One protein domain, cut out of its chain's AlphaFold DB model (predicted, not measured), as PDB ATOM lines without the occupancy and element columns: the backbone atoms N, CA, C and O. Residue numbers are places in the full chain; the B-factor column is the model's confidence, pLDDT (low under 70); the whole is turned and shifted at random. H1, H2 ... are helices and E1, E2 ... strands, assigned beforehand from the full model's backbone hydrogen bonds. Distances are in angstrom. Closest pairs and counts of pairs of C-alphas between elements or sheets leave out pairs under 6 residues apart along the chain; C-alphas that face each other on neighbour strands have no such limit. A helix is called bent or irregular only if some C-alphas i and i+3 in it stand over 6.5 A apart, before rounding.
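Overview. This is residues 2 to 175 of the 176 residues of an uncharacterized protein of Pseudomonas fulva (UniProt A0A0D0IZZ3). A cluster of helices is built round H6, which runs through the middle with H2, H3 and H5 packed about it and H1b, an arm of the bent helix H1, beside its residues 120 to 121. A tiny pair of strands, E1 and E2, lies with H7 and H8 on one side of the cluster, and H1a and H4 lie farthest out. The printed part has 174 residues, with eight named helices and two named strands in the order H1 H2 H3 H4 H5 H6 E1 H7 H8 E2, mostly helix; the sheet, E1 - E2, is antiparallel. The whole is compact, with a radius of gyration of the C-alphas of 15.3 A, and spans 43 by 36 by 30 A.

Arrangement. E1, residues 139 to 141, and E2, residues 172 to 174, are antiparallel neighbours; N 140 and O 173 are within hydrogen-bond range at 3.2 A. H6, residues 120 to 133, is the hub. It forms a helical hairpin with H5, residues 99 to 111, at a shallow tilt of 26 degrees; their closest C-alphas, of Leu 110 and Ser 123, are 5.6 A apart. H6 touches H2, residues 31 to 51, at a shallow tilt of 28 degrees, the same way, closest at the C-alphas of Val 49 and Arg 133, 6.0 A. With its residues 121 to 126 alone H6 touches H3, residues 58 to 71, at a steep tilt of 51 degrees, closest at the C-alphas of Asn 65 and Thr 122, 5.4 A. By its hydrogen bonds H1, residues 2 to 23, was assigned as one helix, but it is bent, with C-alphas 12 and 15 7.4 A apart; its arms are H1a, residues 2 to 12, and H1b, residues 15 to 23. H1b touches H6, closest at the C-alphas of Ile 16 and Ala 121, 6.1 A. Every O i to N i+4 pair is within hydrogen-bond range in H1a, H1b, H3, H5 and H6, and 16 of 17 are in H2.

Along the chain. H1a begins at C-alpha 2 (152.081, 198.408, 138.667). H2 is 30.3 A long, H6 20.0 A and H3 19.9 A. H4, residues 82 to 91, touches H3; H7, residues 143 to 155, touches H8, residues 168 to 171, which touches H5. E2 ends at C-alpha 174 (159.123, 180.938, 124.853).

Size, cuts and confidence. The C-alphas of Thr 2 and Tyr 161, the two farthest apart, are 47.9 A apart. The printed part has no cut. The link from H7 to H8 is long. The pLDDT is under 70 in residues 2 to 9, 113 to 117, 154 to 165 and 174 to 175.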
ATOM      1  N   THR A   2     151.856 199.627 137.862       49.00
ATOM      2  CA  THR A   2     152.081 198.408 138.667       49.00
ATOM      3  C   THR A   2     151.199 197.212 138.276       49.00
ATOM      4  O   THR A   2     151.686 196.088 138.246       49.00
ATOM      5  N   ASN A   3     149.948 197.436 137.853       38.84
ATOM      6  CA  ASN A   3     149.009 196.349 137.512       38.84
ATOM      7  C   ASN A   3     149.423 195.479 136.309       38.84
ATOM      8  O   ASN A   3     148.977 194.341 136.203       38.84
ATOM      9  N   GLY A   4     150.251 195.993 135.392       41.69
ATOM     10  CA  GLY A   4     150.706 195.240 134.215       41.69
ATOM     11  C   GLY A   4     151.827 194.241 134.519       41.69
ATOM     12  O   GLY A   4     151.824 193.144 133.970       41.69
ATOM     13  N   ARG A   5     152.753 194.595 135.425       50.94
ATOM     14  CA  ARG A   5     153.838 193.699 135.867       50.94
ATOM     15  C   ARG A   5     153.303 192.557 136.730       50.94
ATOM     16  O   ARG A   5     153.590 191.409 136.421       50.94
ATOM     17  N   VAL A   6     152.429 192.869 137.692       52.38
ATOM     18  CA  VAL A   6     151.786 191.867 138.565       52.38
ATOM     19  C   VAL A   6     150.957 190.862 137.751       52.38
ATOM     20  O   VAL A   6     151.011 189.662 137.993       52.38
ATOM     21  N   LYS A   7     150.231 191.315 136.715       55.34
ATOM     22  CA  LYS A   7     149.490 190.405 135.821       55.34
ATOM     23  C   LYS A   7     150.400 189.480 135.003       55.34
ATOM     24  O   LYS A   7     150.020 188.337 134.774       55.34
ATOM     25  N   ARG A   8     151.570 189.956 134.557       63.62
ATOM     26  CA  ARG A   8     152.530 189.143 133.784       63.62
ATOM     27  C   ARG A   8     153.238 188.103 134.647       63.62
ATOM     28  O   ARG A   8     153.343 186.961 134.220       63.62
ATOM     29  N   ALA A   9     153.674 188.469 135.849       63.84
ATOM     30  CA  ALA A   9     154.341 187.530 136.743       63.84
ATOM     31  C   ALA A   9     153.390 186.431 137.237       63.84
ATOM     32  O   ALA A   9     153.728 185.254 137.189       63.84
ATOM     33  N   ARG A  10     152.140 186.776 137.576       76.00
ATOM     34  CA  ARG A  10     151.121 185.767 137.910       76.00
ATOM     35  C   ARG A  10     150.823 184.801 136.765       76.00
ATOM     36  O   ARG A  10     150.534 183.642 137.032       76.00
ATOM     37  N   ALA A  11     150.888 185.254 135.512       81.62
ATOM     38  CA  ALA A  11     150.692 184.379 134.356       81.62
ATOM     39  C   ALA A  11     151.811 183.332 134.226       81.62
ATOM     40  O   ALA A  11     151.525 182.199 133.851       81.62
ATOM     41  N   LEU A  12     153.046 183.688 134.598       87.44
ATOM     42  CA  LEU A  12     154.197 182.780 134.603       87.44
ATOM     43  C   LEU A  12     154.018 181.635 135.608       87.44
ATOM     44  O   LEU A  12     154.274 180.479 135.287       87.44
ATOM     45  N   PHE A  13     153.539 181.960 136.811       92.75
ATOM     46  CA  PHE A  13     153.385 180.987 137.893       92.75
ATOM     47  C   PHE A  13     152.049 180.251 137.892       92.75
ATOM     48  O   PHE A  13     151.944 179.235 138.568       92.75
ATOM     49  N   MET A  14     151.042 180.707 137.138       93.12
ATOM     50  CA  MET A  14     149.701 180.111 137.155       93.12
ATOM     51  C   MET A  14     149.703 178.589 136.935       93.12
ATOM     52  O   MET A  14     149.087 177.889 137.739       93.12
ATOM     53  N   PRO A  15     150.399 178.034 135.924       91.00
ATOM     54  CA  PRO A  15     150.392 176.588 135.713       91.00
ATOM     55  C   PRO A  15     151.045 175.823 136.873       91.00
ATOM     56  O   PRO A  15     150.559 174.773 137.280       91.00
ATOM     57  N   ILE A  16     152.111 176.386 137.448       92.44
ATOM     58  CA  ILE A  16     152.823 175.809 138.593       92.44
ATOM     59  C   ILE A  16     151.922 175.835 139.829       92.44
ATOM     60  O   ILE A  16     151.761 174.824 140.506       92.44
ATOM     61  N   ALA A  17     151.284 176.975 140.089       93.25
ATOM     62  CA  ALA A  17     150.420 177.185 141.238       93.25
ATOM     63  C   ALA A  17     149.189 176.273 141.227       93.25
ATOM     64  O   ALA A  17     148.801 175.766 142.276       93.25
ATOM     65  N   VAL A  18     148.601 176.026 140.050       90.81
ATOM     66  CA  VAL A  18     147.511 175.052 139.884       90.81
ATOM     67  C   VAL A  18     147.969 173.663 140.331       90.81
ATOM     68  O   VAL A  18     147.281 173.022 141.123       90.81
ATOM     69  N   LEU A  19     149.138 173.206 139.874       87.94
ATOM     70  CA  LEU A  19     149.638 171.876 140.224       87.94
ATOM     71  C   LEU A  19     150.043 171.756 141.693       87.94
ATOM     72  O   LEU A  19     149.659 170.783 142.333       87.94
ATOM     73  N   GLU A  20     150.741 172.745 142.253       89.00
ATOM     74  CA  GLU A  20     151.089 172.757 143.683       89.00
ATOM     75  C   GLU A  20     149.831 172.750 144.566       89.00
ATOM     76  O   GLU A  20     149.761 172.001 145.539       89.00
ATOM     77  N   HIS A  21     148.805 173.526 144.196       90.44
ATOM     78  CA  HIS A  21     147.530 173.550 144.912       90.44
ATOM     79  C   HIS A  21     146.819 172.191 144.869       90.44
ATOM     80  O   HIS A  21     146.264 171.756 145.873       90.44
ATOM     81  N   HIS A  22     146.814 171.514 143.717       85.81
ATOM     82  CA  HIS A  22     146.186 170.195 143.575       85.81
ATOM     83  C   HIS A  22     146.999 169.056 144.202       85.81
ATOM     84  O   HIS A  22     146.416 168.045 144.589       85.81
ATOM     85  N   ALA A  23     148.321 169.205 144.304       81.25
ATOM     86  CA  ALA A  23     149.199 168.238 144.957       81.25
ATOM     87  C   ALA A  23     149.173 168.349 146.494       81.25
ATOM     88  O   ALA A  23     149.574 167.410 147.185       81.25
ATOM     89  N   ALA A  24     148.715 169.478 147.044       81.56
ATOM     90  CA  ALA A  24     148.587 169.668 148.483       81.56
ATOM     91  C   ALA A  24     147.444 168.815 149.062       81.56
ATOM     92  O   ALA A  24     146.307 168.879 148.601       81.56
ATOM     93  N   VAL A  25     147.743 168.047 150.117       76.38
ATOM     94  CA  VAL A  25     146.746 167.233 150.843       76.38
ATOM     95  C   VAL A  25     145.679 168.114 151.504       76.38
ATOM     96  O   VAL A  25     144.509 167.742 151.532       76.38
ATOM     97  N   ASP A  26     146.085 169.283 152.005       81.69
ATOM     98  CA  ASP A  26     145.209 170.308 152.579       81.69
ATOM     99  C   ASP A  26     145.702 171.703 152.137       81.69
ATOM    100  O   ASP A  26     146.621 172.261 152.751       81.69
ATOM    101  N   PRO A  27     145.209 172.238 151.003       81.25
ATOM    102  CA  PRO A  27     145.693 173.500 150.455       81.25
ATOM    103  C   PRO A  27     145.273 174.682 151.338       81.25
ATOM    104  O   PRO A  27     144.111 175.084 151.370       81.25
ATOM    105  N   LYS A  28     146.250 175.281 152.027       88.06
ATOM    106  CA  LYS A  28     146.051 176.467 152.881       88.06
ATOM    107  C   LYS A  28     146.031 177.789 152.114       88.06
ATOM    108  O   LYS A  28     145.484 178.774 152.601       88.06
ATOM    109  N   LEU A  29     146.672 177.818 150.947       92.50
ATOM    110  CA  LEU A  29     146.804 178.995 150.094       92.50
ATOM    111  C   LEU A  29     145.988 178.796 148.824       92.50
ATOM    112  O   LEU A  29     146.014 177.721 148.228       92.50
ATOM    113  N   SER A  30     145.318 179.848 148.364       94.25
ATOM    114  CA  SER A  30     144.714 179.864 147.035       94.25
ATOM    115  C   SER A  30     145.783 179.867 145.938       94.25
ATOM    116  O   SER A  30     146.906 180.330 146.132       94.25
ATOM    117  N   ILE A  31     145.413 179.433 144.731       93.94
ATOM    118  CA  ILE A  31     146.290 179.458 143.543       93.94
ATOM    119  C   ILE A  31     146.905 180.854 143.319       93.94
ATOM    120  O   ILE A  31     148.081 180.974 142.986       93.94
ATOM    121  N   TYR A  32     146.139 181.928 143.538       93.69
ATOM    122  CA  TYR A  32     146.636 183.297 143.371       93.69
ATOM    123  C   TYR A  32     147.660 183.694 144.437       93.69
ATOM    124  O   TYR A  32     148.633 184.373 144.114       93.69
ATOM    125  N   GLU A  33     147.456 183.265 145.684       94.88
ATOM    126  CA  GLU A  33     148.428 183.482 146.758       94.88
ATOM    127  C   GLU A  33     149.711 182.698 146.484       94.88
ATOM    128  O   GLU A  33     150.792 183.257 146.625       94.88
ATOM    129  N   ILE A  34     149.608 181.457 145.998       95.06
ATOM    130  CA  ILE A  34     150.770 180.667 145.569       95.06
ATOM    131  C   ILE A  34     151.557 181.418 144.486       95.06
ATOM    132  O   ILE A  34     152.767 181.576 144.627       95.06
ATOM    133  N   CYS A  35     150.896 181.956 143.451       95.19
ATOM    134  CA  CYS A  35     151.575 182.772 142.436       95.19
ATOM    135  C   CYS A  35     152.335 183.960 143.046       95.19
ATOM    136  O   CYS A  35     153.485 184.199 142.679       95.19
ATOM    137  N   ASP A  36     151.709 184.696 143.970       94.00
ATOM    138  CA  ASP A  36     152.320 185.868 144.609       94.00
ATOM    139  C   ASP A  36     153.529 185.495 145.480       94.00
ATOM    140  O   ASP A  36     154.488 186.262 145.574       94.00
ATOM    141  N   GLN A  37     153.492 184.336 146.139       94.94
ATOM    142  CA  GLN A  37     154.614 183.853 146.943       94.94
ATOM    143  C   GLN A  37     155.767 183.367 146.059       94.94
ATOM    144  O   GLN A  37     156.914 183.756 146.281       94.94
ATOM    145  N   LEU A  38     155.468 182.595 145.011       95.19
ATOM    146  CA  LEU A  38     156.475 182.121 144.059       95.19
ATOM    147  C   LEU A  38     157.149 183.275 143.305       95.19
ATOM    148  O   LEU A  38     158.355 183.219 143.074       95.19
ATOM    149  N   GLU A  39     156.425 184.354 142.990       94.50
ATOM    150  CA  GLU A  39     157.017 185.554 142.386       94.50
ATOM    151  C   GLU A  39     158.104 186.169 143.279       94.50
ATOM    152  O   GLU A  39     159.171 186.534 142.785       94.50
ATOM    153  N   LYS A  40     157.883 186.248 144.598       94.06
ATOM    154  CA  LYS A  40     158.884 186.791 145.534       94.06
ATOM    155  C   LYS A  40     160.141 185.929 145.577       94.06
ATOM    156  O   LYS A  40     161.241 186.475 145.517       94.06
ATOM    157  N   VAL A  41     159.974 184.604 145.635       95.88
ATOM    158  CA  VAL A  41     161.100 183.657 145.587       95.88
ATOM    159  C   VAL A  41     161.861 183.825 144.272       95.88
ATOM    160  O   VAL A  41     163.084 183.939 144.272       95.88
ATOM    161  N   TRP A  42     161.153 183.932 143.149       95.12
ATOM    162  CA  TRP A  42     161.787 184.086 141.843       95.12
ATOM    163  C   TRP A  42     162.557 185.395 141.679       95.12
ATOM    164  O   TRP A  42     163.639 185.396 141.088       95.12
ATOM    165  N   ILE A  43     162.047 186.504 142.224       93.94
ATOM    166  CA  ILE A  43     162.769 187.785 142.248       93.94
ATOM    167  C   ILE A  43     164.107 187.628 142.980       93.94
ATOM    168  O   ILE A  43     165.126 188.108 142.482       93.94
ATOM    169  N   GLN A  44     164.116 186.932 144.122       95.19
ATOM    170  CA  GLN A  44     165.343 186.657 144.869       95.19
ATOM    171  C   GLN A  44     166.315 185.791 144.051       95.19
ATOM    172  O   GLN A  44     167.463 186.186 143.858       95.19
ATOM    173  N   VAL A  45     165.850 184.664 143.505       95.12
ATOM    174  CA  VAL A  45     166.680 183.750 142.695       95.12
ATOM    175  C   VAL A  45     167.265 184.458 141.473       95.12
ATOM    176  O   VAL A  45     168.444 184.305 141.164       95.12
ATOM    177  N   THR A  46     166.472 185.285 140.790       94.06
ATOM    178  CA  THR A  46     166.936 186.051 139.624       94.06
ATOM    179  C   THR A  46     168.046 187.032 140.006       94.06
ATOM    180  O   THR A  46     169.009 187.201 139.255       94.06
ATOM    181  N   GLU A  47     167.946 187.675 141.172       95.00
ATOM    182  CA  GLU A  47     168.998 188.557 141.683       95.00
ATOM    183  C   GLU A  47     170.276 187.779 142.037       95.00
ATOM    184  O   GLU A  47     171.381 188.227 141.715       95.00
ATOM    185  N   GLU A  48     170.148 186.587 142.622       95.31
ATOM    186  CA  GLU A  48     171.284 185.701 142.905       95.31
ATOM    187  C   GLU A  48     171.989 185.241 141.620       95.31
ATOM    188  O   GLU A  48     173.219 185.223 141.547       95.31
ATOM    189  N   VAL A  49     171.232 184.926 140.564       95.31
ATOM    190  CA  VAL A  49     171.803 184.598 139.249       95.31
ATOM    191  C   VAL A  49     172.531 185.808 138.665       95.31
ATOM    192  O   VAL A  49     173.675 185.687 138.228       95.31
ATOM    193  N   ARG A  50     171.911 186.994 138.708       94.50
ATOM    194  CA  ARG A  50     172.481 188.240 138.167       94.50
ATOM    195  C   ARG A  50     173.782 188.650 138.856       94.50
ATOM    196  O   ARG A  50     174.671 189.198 138.209       94.50
ATOM    197  N   THR A  51     173.880 188.416 140.159       95.62
ATOM    198  CA  THR A  51     175.073 188.728 140.962       95.62
ATOM    199  C   THR A  51     176.107 187.599 140.969       95.62
ATOM    200  O   THR A  51     177.203 187.783 141.495       95.62
ATOM    201  N   GLY A  52     175.793 186.450 140.358       91.62
ATOM    202  CA  GLY A  52     176.674 185.287 140.284       91.62
ATOM    203  C   GLY A  52     176.755 184.471 141.577       91.62
ATOM    204  O   GLY A  52     177.635 183.619 141.692       91.62
ATOM    205  N   SER A  53     175.866 184.712 142.545       92.94
ATOM    206  CA  SER A  53     175.818 183.972 143.811       92.94
ATOM    207  C   SER A  53     175.018 182.671 143.726       92.94
ATOM    208  O   SER A  53     175.178 181.810 144.590       92.94
ATOM    209  N   PHE A  54     174.174 182.503 142.703       93.00
ATOM    210  CA  PHE A  54     173.412 181.268 142.511       93.00
ATOM    211  C   PHE A  54     174.316 180.117 142.037       93.00
ATOM    212  O   PHE A  54     174.946 180.190 140.977       93.00
ATOM    213  N   GLY A  55     174.381 179.039 142.822       90.62
ATOM    214  CA  GLY A  55     175.151 177.835 142.493       90.62
ATOM    215  C   GLY A  55     174.386 176.846 141.603       90.62
ATOM    216  O   GLY A  55     173.164 176.861 141.562       90.62
ATOM    217  N   LEU A  56     175.103 175.937 140.933       87.25
ATOM    218  CA  LEU A  56     174.512 174.834 140.140       87.25
ATOM    219  C   LEU A  56     174.600 173.458 140.838       87.25
ATOM    220  O   LEU A  56     174.453 172.407 140.220       87.25
ATOM    221  N   GLY A  57     174.925 173.450 142.131       89.56
ATOM    222  CA  GLY A  57     175.080 172.224 142.914       89.56
ATOM    223  C   GLY A  57     173.849 171.887 143.755       89.56
ATOM    224  O   GLY A  57     172.930 172.694 143.901       89.56
ATOM    225  N   ALA A  58     173.905 170.729 144.415       89.38
ATOM    226  CA  ALA A  58     172.899 170.251 145.368       89.38
ATOM    227  C   ALA A  58     172.491 171.306 146.415       89.38
ATOM    228  O   ALA A  58     171.311 171.451 146.725       89.38
ATOM    229  N   THR A  59     173.449 172.089 146.921       90.94
ATOM    230  CA  THR A  59     173.198 173.145 147.914       90.94
ATOM    231  C   THR A  59     172.221 174.207 147.408       90.94
ATOM    232  O   THR A  59     171.377 174.668 148.173       90.94
ATOM    233  N   ALA A  60     172.304 174.585 146.129       91.94
ATOM    234  CA  ALA A  60     171.398 175.572 145.548       91.94
ATOM    235  C   ALA A  60     169.976 175.012 145.426       91.94
ATOM    236  O   ALA A  60     169.011 175.700 145.751       91.94
ATOM    237  N   ILE A  61     169.847 173.736 145.052       91.56
ATOM    238  CA  ILE A  61     168.553 173.048 144.968       91.56
ATOM    239  C   ILE A  61     167.914 172.929 146.352       91.56
ATOM    240  O   ILE A  61     166.744 173.260 146.519       91.56
ATOM    241  N   GLN A  62     168.680 172.510 147.361       90.06
ATOM    242  CA  GLN A  62     168.205 172.421 148.745       90.06
ATOM    243  C   GLN A  62     167.781 173.786 149.293       90.06
ATOM    244  O   GLN A  62     166.731 173.896 149.930       90.06
ATOM    245  N   HIS A  63     168.570 174.830 149.026       91.19
ATOM    246  CA  HIS A  63     168.237 176.197 149.415       91.19
ATOM    247  C   HIS A  63     166.922 176.657 148.779       91.19
ATOM    248  O   HIS A  63     166.016 177.100 149.484       91.19
ATOM    249  N   LEU A  64     166.790 176.481 147.465       93.50
ATOM    250  CA  LEU A  64     165.590 176.834 146.718       93.50
ATOM    251  C   LEU A  64     164.366 176.052 147.199       93.50
ATOM    252  O   LEU A  64     163.307 176.635 147.419       93.50
ATOM    253  N   ASN A  65     164.513 174.749 147.431       91.00
ATOM    254  CA  ASN A  65     163.420 173.911 147.904       91.00
ATOM    255  C   ASN A  65     162.919 174.339 149.287       91.00
ATOM    256  O   ASN A  65     161.712 174.325 149.542       91.00
ATOM    257  N   LYS A  66     163.837 174.757 150.166       91.81
ATOM    258  CA  LYS A  66     163.496 175.337 151.463       91.81
ATOM    259  C   LYS A  66     162.716 176.643 151.293       91.81
ATOM    260  O   LYS A  66     161.630 176.750 151.850       91.81
ATOM    261  N   LEU A  67     163.221 177.583 150.487       93.88
ATOM    262  CA  LEU A  67     162.550 178.866 150.235       93.88
ATOM    263  C   LEU A  67     161.137 178.685 149.672       93.88
ATOM    264  O   LEU A  67     160.196 179.326 150.142       93.88
ATOM    265  N   VAL A  68     160.983 177.805 148.680       93.94
ATOM    266  CA  VAL A  68     159.681 177.485 148.083       93.94
ATOM    267  C   VAL A  68     158.754 176.893 149.139       93.94
ATOM    268  O   VAL A  68     157.636 177.369 149.297       93.94
ATOM    269  N   SER A  69     159.206 175.895 149.897       91.31
ATOM    270  CA  SER A  69     158.344 175.202 150.863       91.31
ATOM    271  C   SER A  69     157.899 176.121 152.007       91.31
ATOM    272  O   SER A  69     156.712 176.163 152.323       91.31
ATOM    273  N   GLU A  70     158.808 176.944 152.541       92.75
ATOM    274  CA  GLU A  70     158.482 177.978 153.535       92.75
ATOM    275  C   GLU A  70     157.474 178.998 152.983       92.75
ATOM    276  O   GLU A  70     156.517 179.363 153.664       92.75
ATOM    277  N   SER A  71     157.645 179.420 151.726       93.31
ATOM    278  CA  SER A  71     156.752 180.387 151.077       93.31
ATOM    279  C   SER A  71     155.345 179.839 150.824       93.31
ATOM    280  O   SER A  71     154.398 180.619 150.714       93.31
ATOM    281  N   LEU A  72     155.203 178.513 150.730       91.50
ATOM    282  CA  LEU A  72     153.931 177.827 150.500       91.50
ATOM    283  C   LEU A  72     153.288 177.270 151.783       91.50
ATOM    284  O   LEU A  72     152.264 176.598 151.687       91.50
ATOM    285  N   ASP A  73     153.863 177.542 152.963       89.00
ATOM    286  CA  ASP A  73     153.453 176.957 154.256       89.00
ATOM    287  C   ASP A  73     153.308 175.424 154.197       89.00
ATOM    288  O   ASP A  73     152.334 174.823 154.674       89.00
ATOM    289  N   ALA A  74     154.287 174.797 153.546       85.44
ATOM    290  CA  ALA A  74     154.314 173.371 153.294       85.44
ATOM    291  C   ALA A  74     155.649 172.765 153.733       85.44
ATOM    292  O   ALA A  74     156.680 173.439 153.764       85.44
ATOM    293  N   ASP A  75     155.642 171.469 154.042       82.50
ATOM    294  CA  ASP A  75     156.866 170.786 154.444       82.50
ATOM    295  C   ASP A  75     157.888 170.785 153.304       82.50
ATOM    296  O   ASP A  75     157.554 170.586 152.123       82.50
ATOM    297  N   ALA A  76     159.147 171.013 153.682       75.25
ATOM    298  CA  ALA A  76     160.269 170.907 152.772       75.25
ATOM    299  C   ALA A  76     160.447 169.451 152.353       75.25
ATOM    300  O   ALA A  76     160.642 168.570 153.191       75.25
ATOM    301  N   ILE A  77     160.403 169.205 151.044       78.38
ATOM    302  CA  ILE A  77     160.678 167.871 150.517       78.38
ATOM    303  C   ILE A  77     162.167 167.561 150.700       78.38
ATOM    304  O   ILE A  77     163.034 168.394 150.436       78.38
ATOM    305  N   GLU A  78     162.486 166.363 151.170       78.69
ATOM    306  CA  GLU A  78     163.874 165.939 151.298       78.69
ATOM    307  C   GLU A  78     164.490 165.708 149.912       78.69
ATOM    308  O   GLU A  78     164.071 164.821 149.169       78.69
ATOM    309  N   PHE A  79     165.519 166.492 149.583       79.75
ATOM    310  CA  PHE A  79     166.363 166.261 148.413       79.75
ATOM    311  C   PHE A  79     167.223 165.020 148.671       79.75
ATOM    312  O   PHE A  79     168.212 165.099 149.405       79.75
ATOM    313  N   LYS A  80     166.818 163.864 148.135       74.38
ATOM    314  CA  LYS A  80     167.506 162.594 148.401       74.38
ATOM    315  C   LYS A  80     168.819 162.534 147.609       74.38
ATOM    316  O   LYS A  80     168.965 163.107 146.535       74.38
ATOM    317  N   ARG A  81     169.801 161.825 148.171       77.38
ATOM    318  CA  ARG A  81     171.110 161.550 147.548       77.38
ATOM    319  C   ARG A  81     171.842 162.781 146.957       77.38
ATOM    320  O   ARG A  81     172.331 162.710 145.820       77.38
ATOM    321  N   PRO A  82     171.959 163.904 147.695       84.12
ATOM    322  CA  PRO A  82     172.667 165.097 147.223       84.12
ATOM    323  C   PRO A  82     174.101 164.841 146.766       84.12
ATOM    324  O   PRO A  82     174.605 165.541 145.891       84.12
ATOM    325  N   GLU A  83     174.751 163.840 147.352       85.69
ATOM    326  CA  GLU A  83     176.116 163.431 147.050       85.69
ATOM    327  C   GLU A  83     176.301 162.958 145.604       85.69
ATOM    328  O   GLU A  83     177.384 163.121 145.056       85.69
ATOM    329  N   THR A  84     175.246 162.440 144.970       84.62
ATOM    330  CA  THR A  84     175.299 161.929 143.587       84.62
ATOM    331  C   THR A  84     174.965 162.987 142.534       84.62
ATOM    332  O   THR A  84     175.138 162.754 141.341       84.62
ATOM    333  N   TRP A  85     174.511 164.173 142.958       87.12
ATOM    334  CA  TRP A  85     174.092 165.227 142.034       87.12
ATOM    335  C   TRP A  85     175.239 165.717 141.151       87.12
ATOM    336  O   TRP A  85     175.042 165.970 139.969       87.12
ATOM    337  N   SER A  86     176.442 165.846 141.718       86.50
ATOM    338  CA  SER A  86     177.619 166.289 140.961       86.50
ATOM    339  C   SER A  86     177.975 165.316 139.836       86.50
ATOM    340  O   SER A  86     178.370 165.756 138.756       86.50
ATOM    341  N   ASP A  87     177.825 164.014 140.087       86.75
ATOM    342  CA  ASP A  87     178.109 162.968 139.104       86.75
ATOM    343  C   ASP A  87     177.062 163.011 137.988       86.75
ATOM    344  O   ASP A  87     177.420 163.178 136.824       86.75
ATOM    345  N   PHE A  88     175.770 163.018 138.343       85.25
ATOM    346  CA  PHE A  88     174.669 163.156 137.380       85.25
ATOM    347  C   PHE A  88     174.798 164.418 136.515       85.25
ATOM    348  O   PHE A  88     174.661 164.372 135.294       85.25
ATOM    349  N   PHE A  89     175.092 165.560 137.138       85.19
ATOM    350  CA  PHE A  89     175.251 166.824 136.428       85.19
ATOM    351  C   PHE A  89     176.415 166.771 135.429       85.19
ATOM    352  O   PHE A  89     176.313 167.327 134.342       85.19
ATOM    353  N   SER A  90     177.499 166.071 135.772       84.19
ATOM    354  CA  SER A  90     178.637 165.870 134.868       84.19
ATOM    355  C   SER A  90     178.302 164.913 133.715       84.19
ATOM    356  O   SER A  90     178.769 165.118 132.597       84.19
ATOM    357  N   GLU A  91     177.473 163.894 133.962       86.19
ATOM    358  CA  GLU A  91     176.989 162.945 132.944       86.19
ATOM    359  C   GLU A  91     176.047 163.590 131.917       86.19
ATOM    360  O   GLU A  91     175.961 163.111 130.786       86.19
ATOM    361  N   CYS A  92     175.381 164.694 132.272       81.31
ATOM    362  CA  CYS A  92     174.552 165.466 131.341       81.31
ATOM    363  C   CYS A  92     175.367 166.143 130.221       81.31
ATOM    364  O   CYS A  92     174.793 166.532 129.208       81.31
ATOM    365  N   GLY A  93     176.688 166.279 130.380       80.81
ATOM    366  CA  GLY A  93     177.554 167.002 129.450       80.81
ATOM    367  C   GLY A  93     177.683 168.495 129.771       80.81
ATOM    368  O   GLY A  93     177.233 168.974 130.813       80.81
ATOM    369  N   ALA A  94     178.355 169.239 128.888       83.75
ATOM    370  CA  ALA A  94     178.504 170.681 129.051       83.75
ATOM    371  C   ALA A  94     177.177 171.378 128.725       83.75
ATOM    372  O   ALA A  94     176.644 171.236 127.626       83.75
ATOM    373  N   ILE A  95     176.651 172.151 129.677       84.94
ATOM    374  CA  ILE A  95     175.393 172.891 129.497       84.94
ATOM    375  C   ILE A  95     175.484 173.829 128.294       84.94
ATOM    376  O   ILE A  95     174.499 174.020 127.591       84.94
ATOM    377  N   GLU A  96     176.655 174.414 128.057       84.12
ATOM    378  CA  GLU A  96     176.903 175.346 126.963       84.12
ATOM    379  C   GLU A  96     176.734 174.716 125.570       84.12
ATOM    380  O   GLU A  96     176.499 175.456 124.615       84.12
ATOM    381  N   ASP A  97     176.819 173.386 125.456       83.69
ATOM    382  CA  ASP A  97     176.683 172.676 124.181       83.69
ATOM    383  C   ASP A  97     175.206 172.463 123.791       83.69
ATOM    384  O   ASP A  97     174.867 172.570 122.612       83.69
ATOM    385  N   ASP A  98     174.323 172.184 124.762       87.38
ATOM    386  CA  ASP A  98     172.876 171.988 124.553       87.38
ATOM    387  C   ASP A  98     172.066 172.266 125.838       87.38
ATOM    388  O   ASP A  98     171.715 171.366 126.612       87.38
ATOM    389  N   VAL A  99     171.749 173.542 126.075       88.94
ATOM    390  CA  VAL A  99     171.015 173.977 127.277       88.94
ATOM    391  C   VAL A  99     169.623 173.354 127.362       88.94
ATOM    392  O   VAL A  99     169.163 173.057 128.466       88.94
ATOM    393  N   ASP A 100     168.935 173.165 126.236       87.56
ATOM    394  CA  ASP A 100     167.551 172.685 126.210       87.56
ATOM    395  C   ASP A 100     167.465 171.206 126.603       87.56
ATOM    396  O   ASP A 100     166.648 170.833 127.459       87.56
ATOM    397  N   SER A 101     168.340 170.373 126.036       86.38
ATOM    398  CA  SER A 101     168.415 168.950 126.371       86.38
ATOM    399  C   SER A 101     168.861 168.743 127.817       86.38
ATOM    400  O   SER A 101     168.174 168.057 128.582       86.38
ATOM    401  N   VAL A 102     169.933 169.425 128.246       88.25
ATOM    402  CA  VAL A 102     170.419 169.312 129.628       88.25
ATOM    403  C   VAL A 102     169.356 169.792 130.614       88.25
ATOM    404  O   VAL A 102     169.056 169.088 131.574       88.25
ATOM    405  N   CYS A 103     168.699 170.932 130.375       90.94
ATOM    406  CA  CYS A 103     167.629 171.398 131.264       90.94
ATOM    407  C   CYS A 103     166.437 170.431 131.308       90.94
ATOM    408  O   CYS A 103     165.814 170.298 132.362       90.94
ATOM    409  N   SER A 104     166.134 169.732 130.210       87.38
ATOM    410  CA  SER A 104     165.099 168.690 130.194       87.38
ATOM    411  C   SER A 104     165.480 167.508 131.092       87.38
ATOM    412  O   SER A 104     164.642 167.020 131.853       87.38
ATOM    413  N   TRP A 105     166.752 167.093 131.077       84.56
ATOM    414  CA  TRP A 105     167.264 166.028 131.949       84.56
ATOM    415  C   TRP A 105     167.267 166.452 133.416       84.56
ATOM    416  O   TRP A 105     166.733 165.733 134.261       84.56
ATOM    417  N   LEU A 106     167.789 167.647 133.715       88.06
ATOM    418  CA  LEU A 106     167.791 168.203 135.069       88.06
ATOM    419  C   LEU A 106     166.365 168.315 135.621       88.06
ATOM    420  O   LEU A 106     166.120 167.947 136.766       88.06
ATOM    421  N   PHE A 107     165.411 168.793 134.816       88.81
ATOM    422  CA  PHE A 107     164.017 168.915 135.237       88.81
ATOM    423  C   PHE A 107     163.387 167.554 135.553       88.81
ATOM    424  O   PHE A 107     162.755 167.408 136.600       88.81
ATOM    425  N   SER A 108     163.568 166.565 134.671       82.38
ATOM    426  CA  SER A 108     163.052 165.204 134.865       82.38
ATOM    427  C   SER A 108     163.626 164.562 136.137       82.38
ATOM    428  O   SER A 108     162.880 164.008 136.949       82.38
ATOM    429  N   GLU A 109     164.933 164.731 136.374       83.19
ATOM    430  CA  GLU A 109     165.602 164.211 137.569       83.19
ATOM    431  C   GLU A 109     165.127 164.888 138.862       83.19
ATOM    432  O   GLU A 109     164.932 164.234 139.890       83.19
ATOM    433  N   LEU A 110     164.905 166.204 138.811       85.31
ATOM    434  CA  LEU A 110     164.459 166.980 139.963       85.31
ATOM    435  C   LEU A 110     162.998 166.715 140.318       85.31
ATOM    436  O   LEU A 110     162.651 166.523 141.480       85.31
ATOM    437  N   TYR A 111     162.116 166.721 139.325       80.94
ATOM    438  CA  TYR A 111     160.698 166.574 139.602       80.94
ATOM    439  C   TYR A 111     160.331 165.118 139.888       80.94
ATOM    440  O   TYR A 111     159.679 164.856 140.894       80.94
ATOM    441  N   TRP A 112     160.773 164.164 139.062       72.75
ATOM    442  CA  TRP A 112     160.120 162.852 138.973       72.75
ATOM    443  C   TRP A 112     161.008 161.630 139.219       72.75
ATOM    444  O   TRP A 112     160.503 160.603 139.674       72.75
ATOM    445  N   ASN A 113     162.315 161.705 138.957       63.00
ATOM    446  CA  ASN A 113     163.194 160.538 139.065       63.00
ATOM    447  C   ASN A 113     163.841 160.351 140.463       63.00
ATOM    448  O   ASN A 113     163.665 161.133 141.400       63.00
ATOM    449  N   ARG A 114     164.580 159.235 140.571       51.28
ATOM    450  CA  ARG A 114     165.215 158.554 141.716       51.28
ATOM    451  C   ARG A 114     166.045 159.398 142.685       51.28
ATOM    452  O   ARG A 114     166.445 158.839 143.714       51.28
ATOM    453  N   LEU A 115     166.295 160.674 142.421       46.97
ATOM    454  CA  LEU A 115     167.053 161.510 143.336       46.97
ATOM    455  C   LEU A 115     166.177 162.382 144.250       46.97
ATOM    456  O   LEU A 115     166.544 162.486 145.408       46.97
ATOM    457  N   THR A 116     165.050 163.007 143.861       52.62
ATOM    458  CA  THR A 116     164.684 164.215 144.654       52.62
ATOM    459  C   THR A 116     163.219 164.574 144.894       52.62
ATOM    460  O   THR A 116     162.970 165.236 145.899       52.62
ATOM    461  N   ALA A 117     162.257 164.125 144.076       64.56
ATOM    462  CA  ALA A 117     160.831 164.466 144.229       64.56
ATOM    463  C   ALA A 117     160.581 165.951 144.587       64.56
ATOM    464  O   ALA A 117     159.710 166.256 145.403       64.56
ATOM    465  N   ALA A 118     161.389 166.875 144.055       79.00
ATOM    466  CA  ALA A 118     161.282 168.282 144.400       79.00
ATOM    467  C   ALA A 118     159.920 168.831 143.956       79.00
ATOM    468  O   ALA A 118     159.294 168.333 143.017       79.00
ATOM    469  N   ARG A 119     159.463 169.896 144.621       85.56
ATOM    470  CA  ARG A 119     158.264 170.625 144.190       85.56
ATOM    471  C   ARG A 119     158.423 171.076 142.742       85.56
ATOM    472  O   ARG A 119     159.526 171.435 142.322       85.56
ATOM    473  N   LEU A 120     157.322 171.132 141.996       89.00
ATOM    474  CA  LEU A 120     157.337 171.602 140.610       89.00
ATOM    475  C   LEU A 120     157.932 173.009 140.526       89.00
ATOM    476  O   LEU A 120     158.739 173.296 139.641       89.00
ATOM    477  N   ALA A 121     157.562 173.869 141.478       92.38
ATOM    478  CA  ALA A 121     158.105 175.216 141.589       92.38
ATOM    479  C   ALA A 121     159.632 175.224 141.765       92.38
ATOM    480  O   ALA A 121     160.316 175.997 141.096       92.38
ATOM    481  N   THR A 122     160.172 174.338 142.607       93.19
ATOM    482  CA  THR A 122     161.619 174.186 142.813       93.19
ATOM    483  C   THR A 122     162.310 173.767 141.518       93.19
ATOM    484  O   THR A 122     163.255 174.430 141.090       93.19
ATOM    485  N   SER A 123     161.819 172.709 140.863       91.31
ATOM    486  CA  SER A 123     162.397 172.204 139.612       91.31
ATOM    487  C   SER A 123     162.383 173.274 138.524       91.31
ATOM    488  O   SER A 123     163.409 173.515 137.893       91.31
ATOM    489  N   TRP A 124     161.254 173.971 138.353       93.25
ATOM    490  CA  TRP A 124     161.101 175.039 137.363       93.25
ATOM    491  C   TRP A 124     162.015 176.241 137.641       93.25
ATOM    492  O   TRP A 124     162.660 176.750 136.722       93.25
ATOM    493  N   MET A 125     162.107 176.703 138.892       95.19
ATOM    494  CA  MET A 125     162.969 177.837 139.239       95.19
ATOM    495  C   MET A 125     164.448 177.483 139.053       95.19
ATOM    496  O   MET A 125     165.207 178.297 138.529       95.19
ATOM    497  N   TYR A 126     164.855 176.263 139.414       94.50
ATOM    498  CA  TYR A 126     166.238 175.821 139.263       94.50
ATOM    499  C   TYR A 126     166.678 175.805 137.795       94.50
ATOM    500  O   TYR A 126     167.701 176.398 137.452       94.50
ATOM    501  N   ILE A 127     165.891 175.197 136.903       93.75
ATOM    502  CA  ILE A 127     166.246 175.169 135.478       93.75
ATOM    503  C   ILE A 127     166.237 176.565 134.850       93.75
ATOM    504  O   ILE A 127     167.088 176.865 134.021       93.75
ATOM    505  N   ASN A 128     165.333 177.460 135.262       94.44
ATOM    506  CA  ASN A 128     165.322 178.823 134.739       94.44
ATOM    507  C   ASN A 128     166.530 179.616 135.240       94.44
ATOM    508  O   ASN A 128     167.076 180.427 134.496       94.44
ATOM    509  N   ALA A 129     166.991 179.355 136.464       95.12
ATOM    510  CA  ALA A 129     168.231 179.923 136.973       95.12
ATOM    511  C   ALA A 129     169.452 179.425 136.180       95.12
ATOM    512  O   ALA A 129     170.314 180.233 135.830       95.12
ATOM    513  N   VAL A 130     169.493 178.133 135.821       93.69
ATOM    514  CA  VAL A 130     170.514 177.565 134.920       93.69
ATOM    515  C   VAL A 130     170.500 178.284 133.570       93.69
ATOM    516  O   VAL A 130     171.536 178.807 133.162       93.69
ATOM    517  N   ARG A 131     169.334 178.377 132.916       93.38
ATOM    518  CA  ARG A 131     169.175 179.053 131.615       93.38
ATOM    519  C   ARG A 131     169.629 180.507 131.665       93.38
ATOM    520  O   ARG A 131     170.423 180.935 130.834       93.38
ATOM    521  N   LEU A 132     169.182 181.262 132.668       93.25
ATOM    522  CA  LEU A 132     169.579 182.660 132.830       93.25
ATOM    523  C   LEU A 132     171.090 182.808 133.036       93.25
ATOM    524  O   LEU A 132     171.703 183.701 132.449       93.25
ATOM    525  N   ARG A 133     171.707 181.922 133.828       92.06
ATOM    526  CA  ARG A 133     173.159 181.920 134.060       92.06
ATOM    527  C   ARG A 133     173.945 181.630 132.780       92.06
ATOM    528  O   ARG A 133     175.048 182.147 132.629       92.06
ATOM    529  N   THR A 134     173.381 180.850 131.859       91.19
ATOM    530  CA  THR A 134     173.983 180.543 130.553       91.19
ATOM    531  C   THR A 134     173.532 181.484 129.435       91.19
ATOM    532  O   THR A 134     173.799 181.220 128.266       91.19
ATOM    533  N   GLY A 135     172.862 182.596 129.762       90.12
ATOM    534  CA  GLY A 135     172.454 183.617 128.790       90.12
ATOM    535  C   GLY A 135     171.227 183.257 127.947       90.12
ATOM    536  O   GLY A 135     170.959 183.931 126.954       90.12
ATOM    537  N   HIS A 136     170.480 182.225 128.335       91.62
ATOM    538  CA  HIS A 136     169.263 181.777 127.663       91.62
ATOM    539  C   HIS A 136     168.012 182.401 128.297       91.62
ATOM    540  O   HIS A 136     167.999 182.793 129.468       91.62
ATOM    541  N   SER A 137     166.939 182.497 127.509       89.69
ATOM    542  CA  SER A 137     165.640 182.986 127.972       89.69
ATOM    543  C   SER A 137     165.004 182.037 128.988       89.69
ATOM    544  O   SER A 137     165.249 180.828 129.000       89.69
ATOM    545  N   GLN A 138     164.154 182.603 129.844       89.81
ATOM    546  CA  GLN A 138     163.297 181.824 130.733       89.81
ATOM    547  C   GLN A 138     162.210 181.108 129.931       89.81
ATOM    548  O   GLN A 138     161.717 181.628 128.929       89.81
ATOM    549  N   ILE A 139     161.778 179.961 130.436       89.38
ATOM    550  CA  ILE A 139     160.659 179.192 129.900       89.38
ATOM    551  C   ILE A 139     159.447 179.334 130.817       89.38
ATOM    552  O   ILE A 139     159.562 179.263 132.043       89.38
ATOM    553  N   ALA A 140     158.263 179.489 130.235       89.56
ATOM    554  CA  ALA A 140     156.999 179.476 130.965       89.56
ATOM    555  C   ALA A 140     156.232 178.203 130.631       89.56
ATOM    556  O   ALA A 140     156.140 177.850 129.461       89.56
ATOM    557  N   PHE A 141     155.627 177.530 131.609       88.81
ATOM    558  CA  PHE A 141     154.716 176.435 131.279       88.81
ATOM    559  C   PHE A 141     153.452 176.948 130.594       88.81
ATOM    560  O   PHE A 141     152.977 178.052 130.869       88.81
ATOM    561  N   SER A 142     152.888 176.122 129.715       85.88
ATOM    562  CA  SER A 142     151.569 176.376 129.150       85.88
ATOM    563  C   SER A 142     150.499 175.649 129.959       85.88
ATOM    564  O   SER A 142     150.595 174.444 130.189       85.88
ATOM    565  N   LEU A 143     149.468 176.375 130.402       85.12
ATOM    566  CA  LEU A 143     148.418 175.823 131.265       85.12
ATOM    567  C   LEU A 143     147.646 174.673 130.590       85.12
ATOM    568  O   LEU A 143     147.313 173.682 131.232       85.12
ATOM    569  N   ASP A 144     147.397 174.786 129.286       87.06
ATOM    570  CA  ASP A 144     146.732 173.780 128.448       87.06
ATOM    571  C   ASP A 144     147.585 172.528 128.191       87.06
ATOM    572  O   ASP A 144     147.057 171.500 127.770       87.06
ATOM    573  N   LYS A 145     148.888 172.587 128.487       85.19
ATOM    574  CA  LYS A 145     149.830 171.473 128.329       85.19
ATOM    575  C   LYS A 145     150.202 170.790 129.648       85.19
ATOM    576  O   LYS A 145     151.022 169.877 129.636       85.19
ATOM    577  N   LEU A 146     149.590 171.179 130.772       82.25
ATOM    578  CA  LEU A 146     149.891 170.585 132.082       82.25
ATOM    579  C   LEU A 146     149.578 169.087 132.159       82.25
ATOM    580  O   LEU A 146     150.380 168.334 132.697       82.25
ATOM    581  N   GLY A 147     148.433 168.649 131.625       80.56
ATOM    582  CA  GLY A 147     148.077 167.225 131.579       80.56
ATOM    583  C   GLY A 147     149.113 166.405 130.803       80.56
ATOM    584  O   GLY A 147     149.738 165.531 131.398       80.56
ATOM    585  N   PRO A 148     149.384 166.749 129.528       83.06
ATOM    586  CA  PRO A 148     150.439 166.117 128.735       83.06
ATOM    587  C   PRO A 148     151.824 166.142 129.397       83.06
ATOM    588  O   PRO A 148     152.544 165.149 129.336       83.06
ATOM    589  N   LEU A 149     152.193 167.243 130.067       82.56
ATOM    590  CA  LEU A 149     153.443 167.335 130.826       82.56
ATOM    591  C   LEU A 149     153.490 166.250 131.911       82.56
ATOM    592  O   LEU A 149     154.433 165.463 131.945       82.56
ATOM    593  N   LEU A 150     152.461 166.167 132.758       78.00
ATOM    594  CA  LEU A 150     152.380 165.170 133.829       78.00
ATOM    595  C   LEU A 150     152.342 163.733 133.296       78.00
ATOM    596  O   LEU A 150     152.979 162.854 133.875       78.00
ATOM    597  N   GLU A 151     151.635 163.495 132.192       76.06
ATOM    598  CA  GLU A 151     151.582 162.192 131.523       76.06
ATOM    599  C   GLU A 151     152.963 161.776 131.011       76.06
ATOM    600  O   GLU A 151     153.410 160.665 131.304       76.06
ATOM    601  N   SER A 152     153.664 162.685 130.323       74.81
ATOM    602  CA  SER A 152     155.005 162.429 129.791       74.81
ATOM    603  C   SER A 152     155.991 162.082 130.898       74.81
ATOM    604  O   SER A 152     156.741 161.123 130.769       74.81
ATOM    605  N   LEU A 153     155.896 162.788 132.025       70.62
ATOM    606  CA  LEU A 153     156.693 162.535 133.210       70.62
ATOM    607  C   LEU A 153     156.323 161.162 133.807       70.62
ATOM    608  O   LEU A 153     157.200 160.348 134.070       70.62
ATOM    609  N   SER A 154     155.032 160.844 133.970       58.69
ATOM    610  CA  SER A 154     154.567 159.582 134.585       58.69
ATOM    611  C   SER A 154     154.963 158.301 133.834       58.69
ATOM    612  O   SER A 154     154.996 157.229 134.440       58.69
ATOM    613  N   GLY A 155     155.272 158.407 132.537       51.84
ATOM    614  CA  GLY A 155     155.755 157.305 131.701       51.84
ATOM    615  C   GLY A 155     157.271 157.281 131.495       51.84
ATOM    616  O   GLY A 155     157.809 156.240 131.117       51.84
ATOM    617  N   SER A 156     157.963 158.390 131.766       48.06
ATOM    618  CA  SER A 156     159.386 158.535 131.489       48.06
ATOM    619  C   SER A 156     160.223 158.218 132.727       48.06
ATOM    620  O   SER A 156     160.322 159.017 133.660       48.06
ATOM    621  N   GLY A 157     160.917 157.080 132.711       50.69
ATOM    622  CA  GLY A 157     162.232 157.033 133.356       50.69
ATOM    623  C   GLY A 157     163.165 158.084 132.724       50.69
ATOM    624  O   GLY A 157     162.807 158.692 131.711       50.69
ATOM    625  N   PRO A 158     164.374 158.307 133.270       44.78
ATOM    626  CA  PRO A 158     165.335 159.189 132.618       44.78
ATOM    627  C   PRO A 158     165.516 158.710 131.163       44.78
ATOM    628  O   PRO A 158     165.583 157.491 130.950       44.78
ATOM    629  N   PRO A 159     165.584 159.619 130.167       49.84
ATOM    630  CA  PRO A 159     165.538 159.303 128.726       49.84
ATOM    631  C   PRO A 159     166.659 158.369 128.223       49.84
ATOM    632  O   PRO A 159     166.725 158.032 127.045       49.84
ATOM    633  N   ILE A 160     167.514 157.906 129.129       46.75
ATOM    634  CA  ILE A 160     168.615 156.977 128.923       46.75
ATOM    635  C   ILE A 160     168.126 155.521 128.758       46.75
ATOM    636  O   ILE A 160     168.868 154.711 128.207       46.75
ATOM    637  N   TYR A 161     166.903 155.163 129.191       45.06
ATOM    638  CA  TYR A 161     166.501 153.744 129.257       45.06
ATOM    639  C   TYR A 161     165.366 153.270 128.330       45.06
ATOM    640  O   TYR A 161     165.392 152.090 128.002       45.06
ATOM    641  N   ASP A 162     164.441 154.115 127.842       42.28
ATOM    642  CA  ASP A 162     163.245 153.613 127.112       42.28
ATOM    643  C   ASP A 162     162.796 154.411 125.864       42.28
ATOM    644  O   ASP A 162     161.689 154.224 125.362       42.28
ATOM    645  N   GLY A 163     163.629 155.295 125.298       45.53
ATOM    646  CA  GLY A 163     163.295 155.950 124.019       45.53
ATOM    647  C   GLY A 163     162.101 156.919 124.067       45.53
ATOM    648  O   GLY A 163     161.606 157.334 123.021       45.53
ATOM    649  N   GLN A 164     161.656 157.320 125.260       53.19
ATOM    650  CA  GLN A 164     160.782 158.477 125.438       53.19
ATOM    651  C   GLN A 164     161.643 159.733 125.591       53.19
ATOM    652  O   GLN A 164     162.319 159.931 126.600       53.19
ATOM    653  N   SER A 165     161.632 160.578 124.565       60.81
ATOM    654  CA  SER A 165     162.293 161.880 124.561       60.81
ATOM    655  C   SER A 165     161.434 162.890 125.319       60.81
ATOM    656  O   SER A 165     160.656 163.626 124.713       60.81
ATOM    657  N   PHE A 166     161.530 162.912 126.649       75.38
ATOM    658  CA  PHE A 166     161.006 164.050 127.400       75.38
ATOM    659  C   PHE A 166     161.754 165.312 126.952       75.38
ATOM    660  O   PHE A 166     162.957 165.438 127.179       75.38
ATOM    661  N   SER A 167     161.037 166.226 126.304       82.88
ATOM    662  CA  SER A 167     161.527 167.546 125.921       82.88
ATOM    663  C   SER A 167     160.693 168.587 126.640       82.88
ATOM    664  O   SER A 167     159.483 168.688 126.435       82.88
ATOM    665  N   LEU A 168     161.335 169.378 127.495       83.44
ATOM    666  CA  LEU A 168     160.632 170.400 128.259       83.44
ATOM    667  C   LEU A 168     160.032 171.484 127.351       83.44
ATOM    668  O   LEU A 168     158.954 172.001 127.647       83.44
ATOM    669  N   GLY A 169     160.699 171.757 126.222       83.50
ATOM    670  CA  GLY A 169     160.278 172.723 125.206       83.50
ATOM    671  C   GLY A 169     158.865 172.473 124.674       83.50
ATOM    672  O   GLY A 169     158.122 173.420 124.418       83.50
ATOM    673  N   ASP A 170     158.440 171.208 124.605       84.50
ATOM    674  CA  ASP A 170     157.121 170.827 124.087       84.50
ATOM    675  C   ASP A 170     155.974 171.329 124.976       84.50
ATOM    676  O   ASP A 170     154.856 171.536 124.492       84.50
ATOM    677  N   TYR A 171     156.249 171.584 126.258       84.12
ATOM    678  CA  TYR A 171     155.272 171.975 127.280       84.12
ATOM    679  C   TYR A 171     155.385 173.443 127.694       84.12
ATOM    680  O   TYR A 171     154.627 173.916 128.551       84.12
ATOM    681  N   THR A 172     156.315 174.173 127.084       83.25
ATOM    682  CA  THR A 172     156.609 175.559 127.428       83.25
ATOM    683  C   THR A 172     156.256 176.528 126.312       83.25
ATOM    684  O   THR A 172     156.135 176.161 125.147       83.25
ATOM    685  N   ASN A 173     156.077 177.785 126.696       76.38
ATOM    686  CA  ASN A 173     156.039 178.927 125.806       76.38
ATOM    687  C   ASN A 173     157.357 179.685 125.969       76.38
ATOM    688  O   ASN A 173     157.745 180.007 127.100       76.38
ATOM    689  N   ASP A 174     158.010 179.999 124.851       59.31
ATOM    690  CA  ASP A 174     159.123 180.938 124.853       59.31
ATOM    691  C   ASP A 174     158.595 182.315 125.252       59.31
ATOM    692  O   ASP A 174     157.725 182.900 124.598       59.31
ATOM    693  N   MET A 175     159.100 182.829 126.369       56.44
ATOM    694  CA  MET A 175     158.833 184.199 126.779       56.44
ATOM    695  C   MET A 175     159.832 185.102 126.050       56.44
ATOM    696  O   MET A 175     161.023 185.080 126.363       56.44
TER     697      MET A 175